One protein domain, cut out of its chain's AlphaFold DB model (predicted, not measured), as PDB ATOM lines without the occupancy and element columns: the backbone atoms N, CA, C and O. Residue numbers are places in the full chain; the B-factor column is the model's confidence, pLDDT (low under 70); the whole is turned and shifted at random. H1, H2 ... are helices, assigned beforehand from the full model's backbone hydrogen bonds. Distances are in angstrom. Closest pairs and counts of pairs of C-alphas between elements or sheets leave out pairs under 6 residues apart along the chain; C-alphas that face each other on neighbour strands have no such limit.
ATOM      1  N   ALA A 482     207.192 159.250 203.233       52.84
ATOM      2  CA  ALA A 482     205.871 158.996 202.671       52.84
ATOM      3  C   ALA A 482     205.319 157.660 203.188       52.84
ATOM      4  O   ALA A 482     204.160 157.610 203.597       52.84
ATOM      5  N   GLU A 483     206.161 156.622 203.266       59.12
ATOM      6  CA  GLU A 483     205.768 155.286 203.731       59.12
ATOM      7  C   GLU A 483     205.211 155.290 205.156       59.12
ATOM      8  O   GLU A 483     204.195 154.646 205.401       59.12
ATOM      9  N   SER A 484     205.805 156.038 206.093       75.25
ATOM     10  CA  SER A 484     205.290 156.124 207.470       75.25
ATOM     11  C   SER A 484     203.866 156.706 207.524       75.25
ATOM     12  O   SER A 484     202.944 156.080 208.058       75.25
ATOM     13  N   ALA A 485     203.642 157.863 206.890       80.69
ATOM     14  CA  ALA A 485     202.322 158.492 206.856       80.69
ATOM     15  C   ALA A 485     201.301 157.674 206.043       80.69
ATOM     16  O   ALA A 485     200.144 157.555 206.447       80.69
ATOM     17  N   GLU A 486     201.715 157.075 204.923       85.06
ATOM     18  CA  GLU A 486     200.865 156.179 204.140       85.06
ATOM     19  C   GLU A 486     200.520 154.907 204.921       85.06
ATOM     20  O   GLU A 486     199.363 154.494 204.905       85.06
ATOM     21  N   ARG A 487     201.461 154.319 205.671       85.56
ATOM     22  CA  ARG A 487     201.231 153.149 206.532       85.56
ATOM     23  C   ARG A 487     200.218 153.460 207.628       85.56
ATOM     24  O   ARG A 487     199.275 152.688 207.782       85.56
ATOM     25  N   VAL A 488     200.343 154.589 208.331       86.44
ATOM     26  CA  VAL A 488     199.353 155.039 209.334       86.44
ATOM     27  C   VAL A 488     197.965 155.195 208.701       86.44
ATOM     28  O   VAL A 488     196.984 154.639 209.194       86.44
ATOM     29  N   VAL A 489     197.879 155.886 207.563       89.44
ATOM     30  CA  VAL A 489     196.618 156.107 206.838       89.44
ATOM     31  C   VAL A 489     196.018 154.796 206.306       89.44
ATOM     32  O   VAL A 489     194.809 154.587 206.395       89.44
ATOM     33  N   ARG A 490     196.840 153.870 205.803       89.25
ATOM     34  CA  ARG A 490     196.433 152.554 205.286       89.25
ATOM     35  C   ARG A 490     195.976 151.617 206.404       89.25
ATOM     36  O   ARG A 490     194.973 150.927 206.229       89.25
ATOM     37  N   LEU A 491     196.641 151.633 207.560       89.69
ATOM     38  CA  LEU A 491     196.190 150.932 208.765       89.69
ATOM     39  C   LEU A 491     194.846 151.489 209.246       89.69
ATOM     40  O   LEU A 491     193.921 150.709 209.470       89.69
ATOM     41  N   ALA A 492     194.676 152.815 209.288       91.50
ATOM     42  CA  ALA A 492     193.391 153.438 209.604       91.50
ATOM     43  C   ALA A 492     192.288 153.061 208.594       91.50
ATOM     44  O   ALA A 492     191.166 152.761 208.998       91.50
ATOM     45  N   GLN A 493     192.594 152.985 207.292       93.31
ATOM     46  CA  GLN A 493     191.650 152.492 206.276       93.31
ATOM     47  C   GLN A 493     191.240 151.030 206.505       93.31
ATOM     48  O   GLN A 493     190.069 150.699 206.318       93.31
ATOM     49  N   VAL A 494     192.164 150.152 206.907       93.62
ATOM     50  CA  VAL A 494     191.850 148.750 207.233       93.62
ATOM     51  C   VAL A 494     191.018 148.663 208.516       93.62
ATOM     52  O   VAL A 494     189.978 148.002 208.515       93.62
ATOM     53  N   ALA A 495     191.408 149.379 209.575       92.12
ATOM     54  CA  ALA A 495     190.700 149.412 210.851       92.12
ATOM     55  C   ALA A 495     189.270 149.955 210.701       92.12
ATOM     56  O   ALA A 495     188.317 149.278 211.085       92.12
ATOM     57  N   ALA A 496     189.090 151.104 210.042       94.38
ATOM     58  CA  ALA A 496     187.776 151.696 209.790       94.38
ATOM     59  C   ALA A 496     186.881 150.793 208.916       94.38
ATOM     60  O   ALA A 496     185.673 150.718 209.141       94.38
ATOM     61  N   ARG A 497     187.450 150.055 207.946       94.19
ATOM     62  CA  ARG A 497     186.705 149.041 207.172       94.19
ATOM     63  C   ARG A 497     186.312 147.830 208.021       94.19
ATOM     64  O   ARG A 497     185.217 147.314 207.819       94.19
ATOM     65  N   LYS A 498     187.169 147.373 208.946       94.69
ATOM     66  CA  LYS A 498     186.851 146.270 209.870       94.69
ATOM     67  C   LYS A 498     185.753 146.692 210.847       94.69
ATOM     68  O   LYS A 498     184.717 146.042 210.881       94.69
ATOM     69  N   MET A 499     185.921 147.814 211.548       93.62
ATOM     70  CA  MET A 499     184.920 148.351 212.480       93.62
ATOM     71  C   MET A 499     183.557 148.557 211.808       93.62
ATOM     72  O   MET A 499     182.557 148.066 212.325       93.62
ATOM     73  N   LYS A 500     183.515 149.143 210.598       95.12
ATOM     74  CA  LYS A 500     182.256 149.346 209.861       95.12
ATOM     75  C   LYS A 500     181.508 148.035 209.555       95.12
ATOM     76  O   LYS A 500     180.284 148.056 209.495       95.12
ATOM     77  N   LYS A 501     182.200 146.897 209.388       95.38
ATOM     78  CA  LYS A 501     181.542 145.578 209.241       95.38
ATOM     79  C   LYS A 501     180.853 145.103 210.525       95.38
ATOM     80  O   LYS A 501     179.910 144.330 210.433       95.38
ATOM     81  N   HIS A 502     181.300 145.572 211.688       95.44
ATOM     82  CA  HIS A 502     180.700 145.303 212.998       95.44
ATOM     83  C   HIS A 502     179.744 146.429 213.450       95.44
ATOM     84  O   HIS A 502     179.436 146.532 214.629       95.44
ATOM     85  N   GLY A 503     179.325 147.326 212.545       96.00
ATOM     86  CA  GLY A 503     178.469 148.483 212.860       96.00
ATOM     87  C   GLY A 503     179.170 149.651 213.575       96.00
ATOM     88  O   GLY A 503     178.628 150.752 213.617       96.00
ATOM     89  N   VAL A 504     180.391 149.456 214.078       95.81
ATOM     90  CA  VAL A 504     181.159 150.469 214.818       95.81
ATOM     91  C   VAL A 504     181.777 151.496 213.861       95.81
ATOM     92  O   VAL A 504     182.370 151.141 212.840       95.81
ATOM     93  N   VAL A 505     181.679 152.787 214.194       94.94
ATOM     94  CA  VAL A 505     182.263 153.884 213.402       94.94
ATOM     95  C   VAL A 505     183.036 154.844 214.305       94.94
ATOM     96  O   VAL A 505     182.498 155.831 214.795       94.94
ATOM     97  N   ASP A 506     184.329 154.576 214.476       95.44
ATOM     98  CA  ASP A 506     185.267 155.509 215.104       95.44
ATOM     99  C   ASP A 506     185.473 156.751 214.195       95.44
ATOM    100  O   ASP A 506     185.858 156.602 213.025       95.44
ATOM    101  N   PRO A 507     185.223 157.985 214.685       94.62
ATOM    102  CA  PRO A 507     185.348 159.203 213.886       94.62
ATOM    103  C   PRO A 507     186.805 159.613 213.608       94.62
ATOM    104  O   PRO A 507     187.072 160.222 212.570       94.62
ATOM    105  N   ILE A 508     187.751 159.265 214.486       92.62
ATOM    106  CA  ILE A 508     189.183 159.558 214.345       92.62
ATOM    107  C   ILE A 508     189.790 158.621 213.300       92.62
ATOM    108  O   ILE A 508     190.405 159.093 212.342       92.62
ATOM    109  N   LEU A 509     189.545 157.310 213.400       93.31
ATOM    110  CA  LEU A 509     189.969 156.336 212.389       93.31
ATOM    111  C   LEU A 509     189.315 156.611 211.030       93.31
ATOM    112  O   LEU A 509     189.983 156.499 210.003       93.31
ATOM    113  N   LYS A 510     188.049 157.050 210.996       95.31
ATOM    114  CA  LYS A 510     187.380 157.509 209.765       95.31
ATOM    115  C   LYS A 510     188.073 158.734 209.148       95.31
ATOM    116  O   LYS A 510     188.236 158.777 207.929       95.31
ATOM    117  N   ALA A 511     188.509 159.703 209.956       94.31
ATOM    118  CA  ALA A 511     189.228 160.888 209.480       94.31
ATOM    119  C   ALA A 511     190.656 160.560 208.997       94.31
ATOM    120  O   ALA A 511     191.061 161.003 207.919       94.31
ATOM    121  N   LEU A 512     191.394 159.727 209.736       93.69
ATOM    122  CA  LEU A 512     192.710 159.217 209.335       93.69
ATOM    123  C   LEU A 512     192.616 158.410 208.029       93.69
ATOM    124  O   LEU A 512     193.384 158.643 207.099       93.69
ATOM    125  N   ALA A 513     191.617 157.532 207.906       93.19
ATOM    126  CA  ALA A 513     191.355 156.771 206.686       93.19
ATOM    127  C   ALA A 513     191.065 157.677 205.473       93.19
ATOM    128  O   ALA A 513     191.534 157.405 204.361       93.19
ATOM    129  N   ALA A 514     190.322 158.770 205.687       94.00
ATOM    130  CA  ALA A 514     189.986 159.748 204.656       94.00
ATOM    131  C   ALA A 514     191.209 160.520 204.125       94.00
ATOM    132  O   ALA A 514     191.204 160.924 202.963       94.00
ATOM    133  N   CYS A 515     192.291 160.656 204.906       92.94
ATOM    134  CA  CYS A 515     193.523 161.316 204.453       92.94
ATOM    135  C   CYS A 515     194.154 160.634 203.222       92.94
ATOM    136  O   CYS A 515     194.831 161.298 202.437       92.94
ATOM    137  N   GLY A 516     193.893 159.337 203.016       89.88
ATOM    138  CA  GLY A 516     194.336 158.561 201.851       89.88
ATOM    139  C   GLY A 516     193.238 158.232 200.838       89.88
ATOM    140  O   GLY A 516     193.461 157.388 199.977       89.88
ATOM    141  N   ALA A 517     192.048 158.833 200.936       85.19
ATOM    142  CA  ALA A 517     190.903 158.534 200.063       85.19
ATOM    143  C   ALA A 517     190.928 159.295 198.714       85.19
ATOM    144  O   ALA A 517     189.885 159.552 198.112       85.19
ATOM    145  N   GLY A 518     192.115 159.694 198.246       81.12
ATOM    146  CA  GLY A 518     192.297 160.383 196.968       81.12
ATOM    147  C   GLY A 518     192.122 159.460 195.757       81.12
ATOM    148  O   GLY A 518     192.237 158.241 195.861       81.12
ATOM    149  N   LYS A 519     191.905 160.052 194.571       78.12
ATOM    150  CA  LYS A 519     191.863 159.318 193.284       78.12
ATOM    151  C   LYS A 519     193.175 158.580 192.976       78.12
ATOM    152  O   LYS A 519     193.170 157.612 192.224       78.12
ATOM    153  N   THR A 520     194.278 159.045 193.554       75.75
ATOM    154  CA  THR A 520     195.585 158.392 193.580       75.75
ATOM    155  C   THR A 520     195.906 158.039 195.034       75.75
ATOM    156  O   THR A 520     196.001 158.921 195.888       75.75
ATOM    157  N   VAL A 521     195.999 156.739 195.332       72.12
ATOM    158  CA  VAL A 521     196.321 156.227 196.679       72.12
ATOM    159  C   VAL A 521     197.766 156.599 197.032       72.12
ATOM    160  O   VAL A 521     198.607 156.710 196.140       72.12
ATOM    161  N   GLY A 522     198.038 156.859 198.313       70.06
ATOM    162  CA  GLY A 522     199.356 157.266 198.821       70.06
ATOM    163  C   GLY A 522     199.731 158.719 198.513       70.06
ATOM    164  O   GLY A 522     200.172 159.464 199.391       70.06
ATOM    165  N   THR A 523     199.473 159.189 197.289       76.56
ATOM    166  CA  THR A 523     199.859 160.531 196.844       76.56
ATOM    167  C   THR A 523     199.185 161.616 197.697       76.56
ATOM    168  O   THR A 523     197.973 161.819 197.632       76.56
ATOM    169  N   ASN A 524     199.992 162.387 198.438       87.06
ATOM    170  CA  ASN A 524     199.592 163.399 199.435       87.06
ATOM    171  C   ASN A 524     199.109 162.873 200.810       87.06
ATOM    172  O   ASN A 524     198.614 163.685 201.593       87.06
ATOM    173  N   ALA A 525     199.278 161.587 201.152       87.12
ATOM    174  CA  ALA A 525     198.854 161.040 202.452       87.12
ATOM    175  C   ALA A 525     199.434 161.829 203.647       87.12
ATOM    176  O   ALA A 525     198.672 162.283 204.500       87.12
ATOM    177  N   SER A 526     200.748 162.096 203.647       85.94
ATOM    178  CA  SER A 526     201.422 162.957 204.640       85.94
ATOM    179  C   SER A 526     200.807 164.363 204.716       85.94
ATOM    180  O   SER A 526     200.376 164.787 205.786       85.94
ATOM    181  N   ARG A 527     200.679 165.079 203.589       90.31
ATOM    182  CA  ARG A 527     200.109 166.443 203.562       90.31
ATOM    183  C   ARG A 527     198.687 166.490 204.128       90.31
ATOM    184  O   ARG A 527     198.322 167.446 204.810       90.31
ATOM    185  N   ASN A 528     197.878 165.476 203.834       91.94
ATOM    186  CA  ASN A 528     196.510 165.385 204.332       91.94
ATOM    187  C   ASN A 528     196.481 165.047 205.835       91.94
ATOM    188  O   ASN A 528     195.685 165.634 206.564       91.94
ATOM    189  N   LEU A 529     197.394 164.191 206.310       91.56
ATOM    190  CA  LEU A 529     197.577 163.873 207.729       91.56
ATOM    191  C   LEU A 529     198.020 165.103 208.544       91.56
ATOM    192  O   LEU A 529     197.397 165.404 209.558       91.56
ATOM    193  N   HIS A 530     199.011 165.875 208.080       88.25
ATOM    194  CA  HIS A 530     199.421 167.123 208.746       88.25
ATOM    195  C   HIS A 530     198.273 168.143 208.826       88.25
ATOM    196  O   HIS A 530     198.050 168.733 209.881       88.25
ATOM    197  N   ARG A 531     197.481 168.290 207.752       93.25
ATOM    198  CA  ARG A 531     196.268 169.129 207.761       93.25
ATOM    199  C   ARG A 531     195.209 168.633 208.749       93.25
ATOM    200  O   ARG A 531     194.517 169.458 209.340       93.25
ATOM    201  N   LEU A 532     195.068 167.319 208.940       93.31
ATOM    202  CA  LEU A 532     194.155 166.761 209.940       93.31
ATOM    203  C   LEU A 532     194.645 167.048 211.367       93.31
ATOM    204  O   LEU A 532     193.850 167.496 212.187       93.31
ATOM    205  N   ILE A 533     195.940 166.857 211.637       91.44
ATOM    206  CA  ILE A 533     196.582 167.163 212.929       91.44
ATOM    207  C   ILE A 533     196.376 168.642 213.291       91.44
ATOM    208  O   ILE A 533     195.898 168.944 214.384       91.44
ATOM    209  N   GLN A 534     196.638 169.556 212.348       91.25
ATOM    210  CA  GLN A 534     196.376 170.992 212.504       91.25
ATOM    211  C   GLN A 534     194.887 171.282 212.749       91.25
ATOM    212  O   GLN A 534     194.542 171.932 213.733       91.25
ATOM    213  N   LYS A 535     193.979 170.749 211.914       93.69
ATOM    214  CA  LYS A 535     192.525 170.964 212.058       93.69
ATOM    215  C   LYS A 535     191.958 170.425 213.382       93.69
ATOM    216  O   LYS A 535     190.946 170.932 213.854       93.69
ATOM    217  N   GLN A 536     192.578 169.404 213.969       93.81
ATOM    218  CA  GLN A 536     192.184 168.841 215.264       93.81
ATOM    219  C   GLN A 536     192.854 169.523 216.471       93.81
ATOM    220  O   GLN A 536     192.611 169.092 217.596       93.81
ATOM    221  N   GLY A 537     193.708 170.536 216.271       92.19
ATOM    222  CA  GLY A 537     194.474 171.152 217.362       92.19
ATOM    223  C   GLY A 537     195.447 170.178 218.037       92.19
ATOM    224  O   GLY A 537     195.690 170.277 219.234       92.19
ATOM    225  N   ARG A 538     195.971 169.195 217.290       89.38
ATOM    226  CA  ARG A 538     196.919 168.171 217.774       89.38
ATOM    227  C   ARG A 538     198.386 168.545 217.514       89.38
ATOM    228  O   ARG A 538     199.255 167.682 217.484       89.38
ATOM    229  N   THR A 539     198.649 169.828 217.297       91.06
ATOM    230  CA  THR A 539     199.986 170.429 217.232       91.06
ATOM    231  C   THR A 539     200.421 170.883 218.620       91.06
ATOM    232  O   THR A 539     199.625 171.492 219.333       91.06
ATOM    233  N   LEU A 540     201.683 170.650 218.980       91.31
ATOM    234  CA  LEU A 540     202.278 171.256 220.172       91.31
ATOM    235  C   LEU A 540     202.464 172.769 219.924       91.31
ATOM    236  O   LEU A 540     202.916 173.126 218.833       91.31
TER     237      LEU A 540
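What this domain is: This is residues 482 to 540 of the 715 residues of the protein "Hypothetical protein" of Symbiodinium natans (UniProt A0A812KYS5). Two shorter helices pack on one side of a long one, H1: H2 on its middle, H3 crosswise near its start. The printed part has 59 residues with three named helices in chain order: all helix. It is compact, radius of gyration of the C-alphas 11.4 A, spans 32 by 26 by 18 A.

Where its parts are: H1, residues 482 to 501, runs 28.6 A from C-alpha 482 at (205.871, 158.996, 202.671). H2 is residues 507 to 514. H3, residues 525 to 535, ends at C-alpha 535, (192.525, 170.964, 212.058).

How they stand to each other: H1 touches H2 with residues 488 to 496 alone, at a steep tilt of 55 degrees; C-alphas 493 and 513 are closest, 4.3 A. H1 touches H3 with residues 482 to 489 alone, about perpendicular at 73 degrees; C-alphas 485 and 526 are closest, 5.1 A. H2 and H3, a helical hairpin, only just touch, with 3 pairs of C-alphas within 8 A. In H1, H2 and H3 every O i to N i+4 pair is within hydrogen-bond range.

The domain as a whole: The printed part has no cut; residues 482 to 483 have pLDDT under 70.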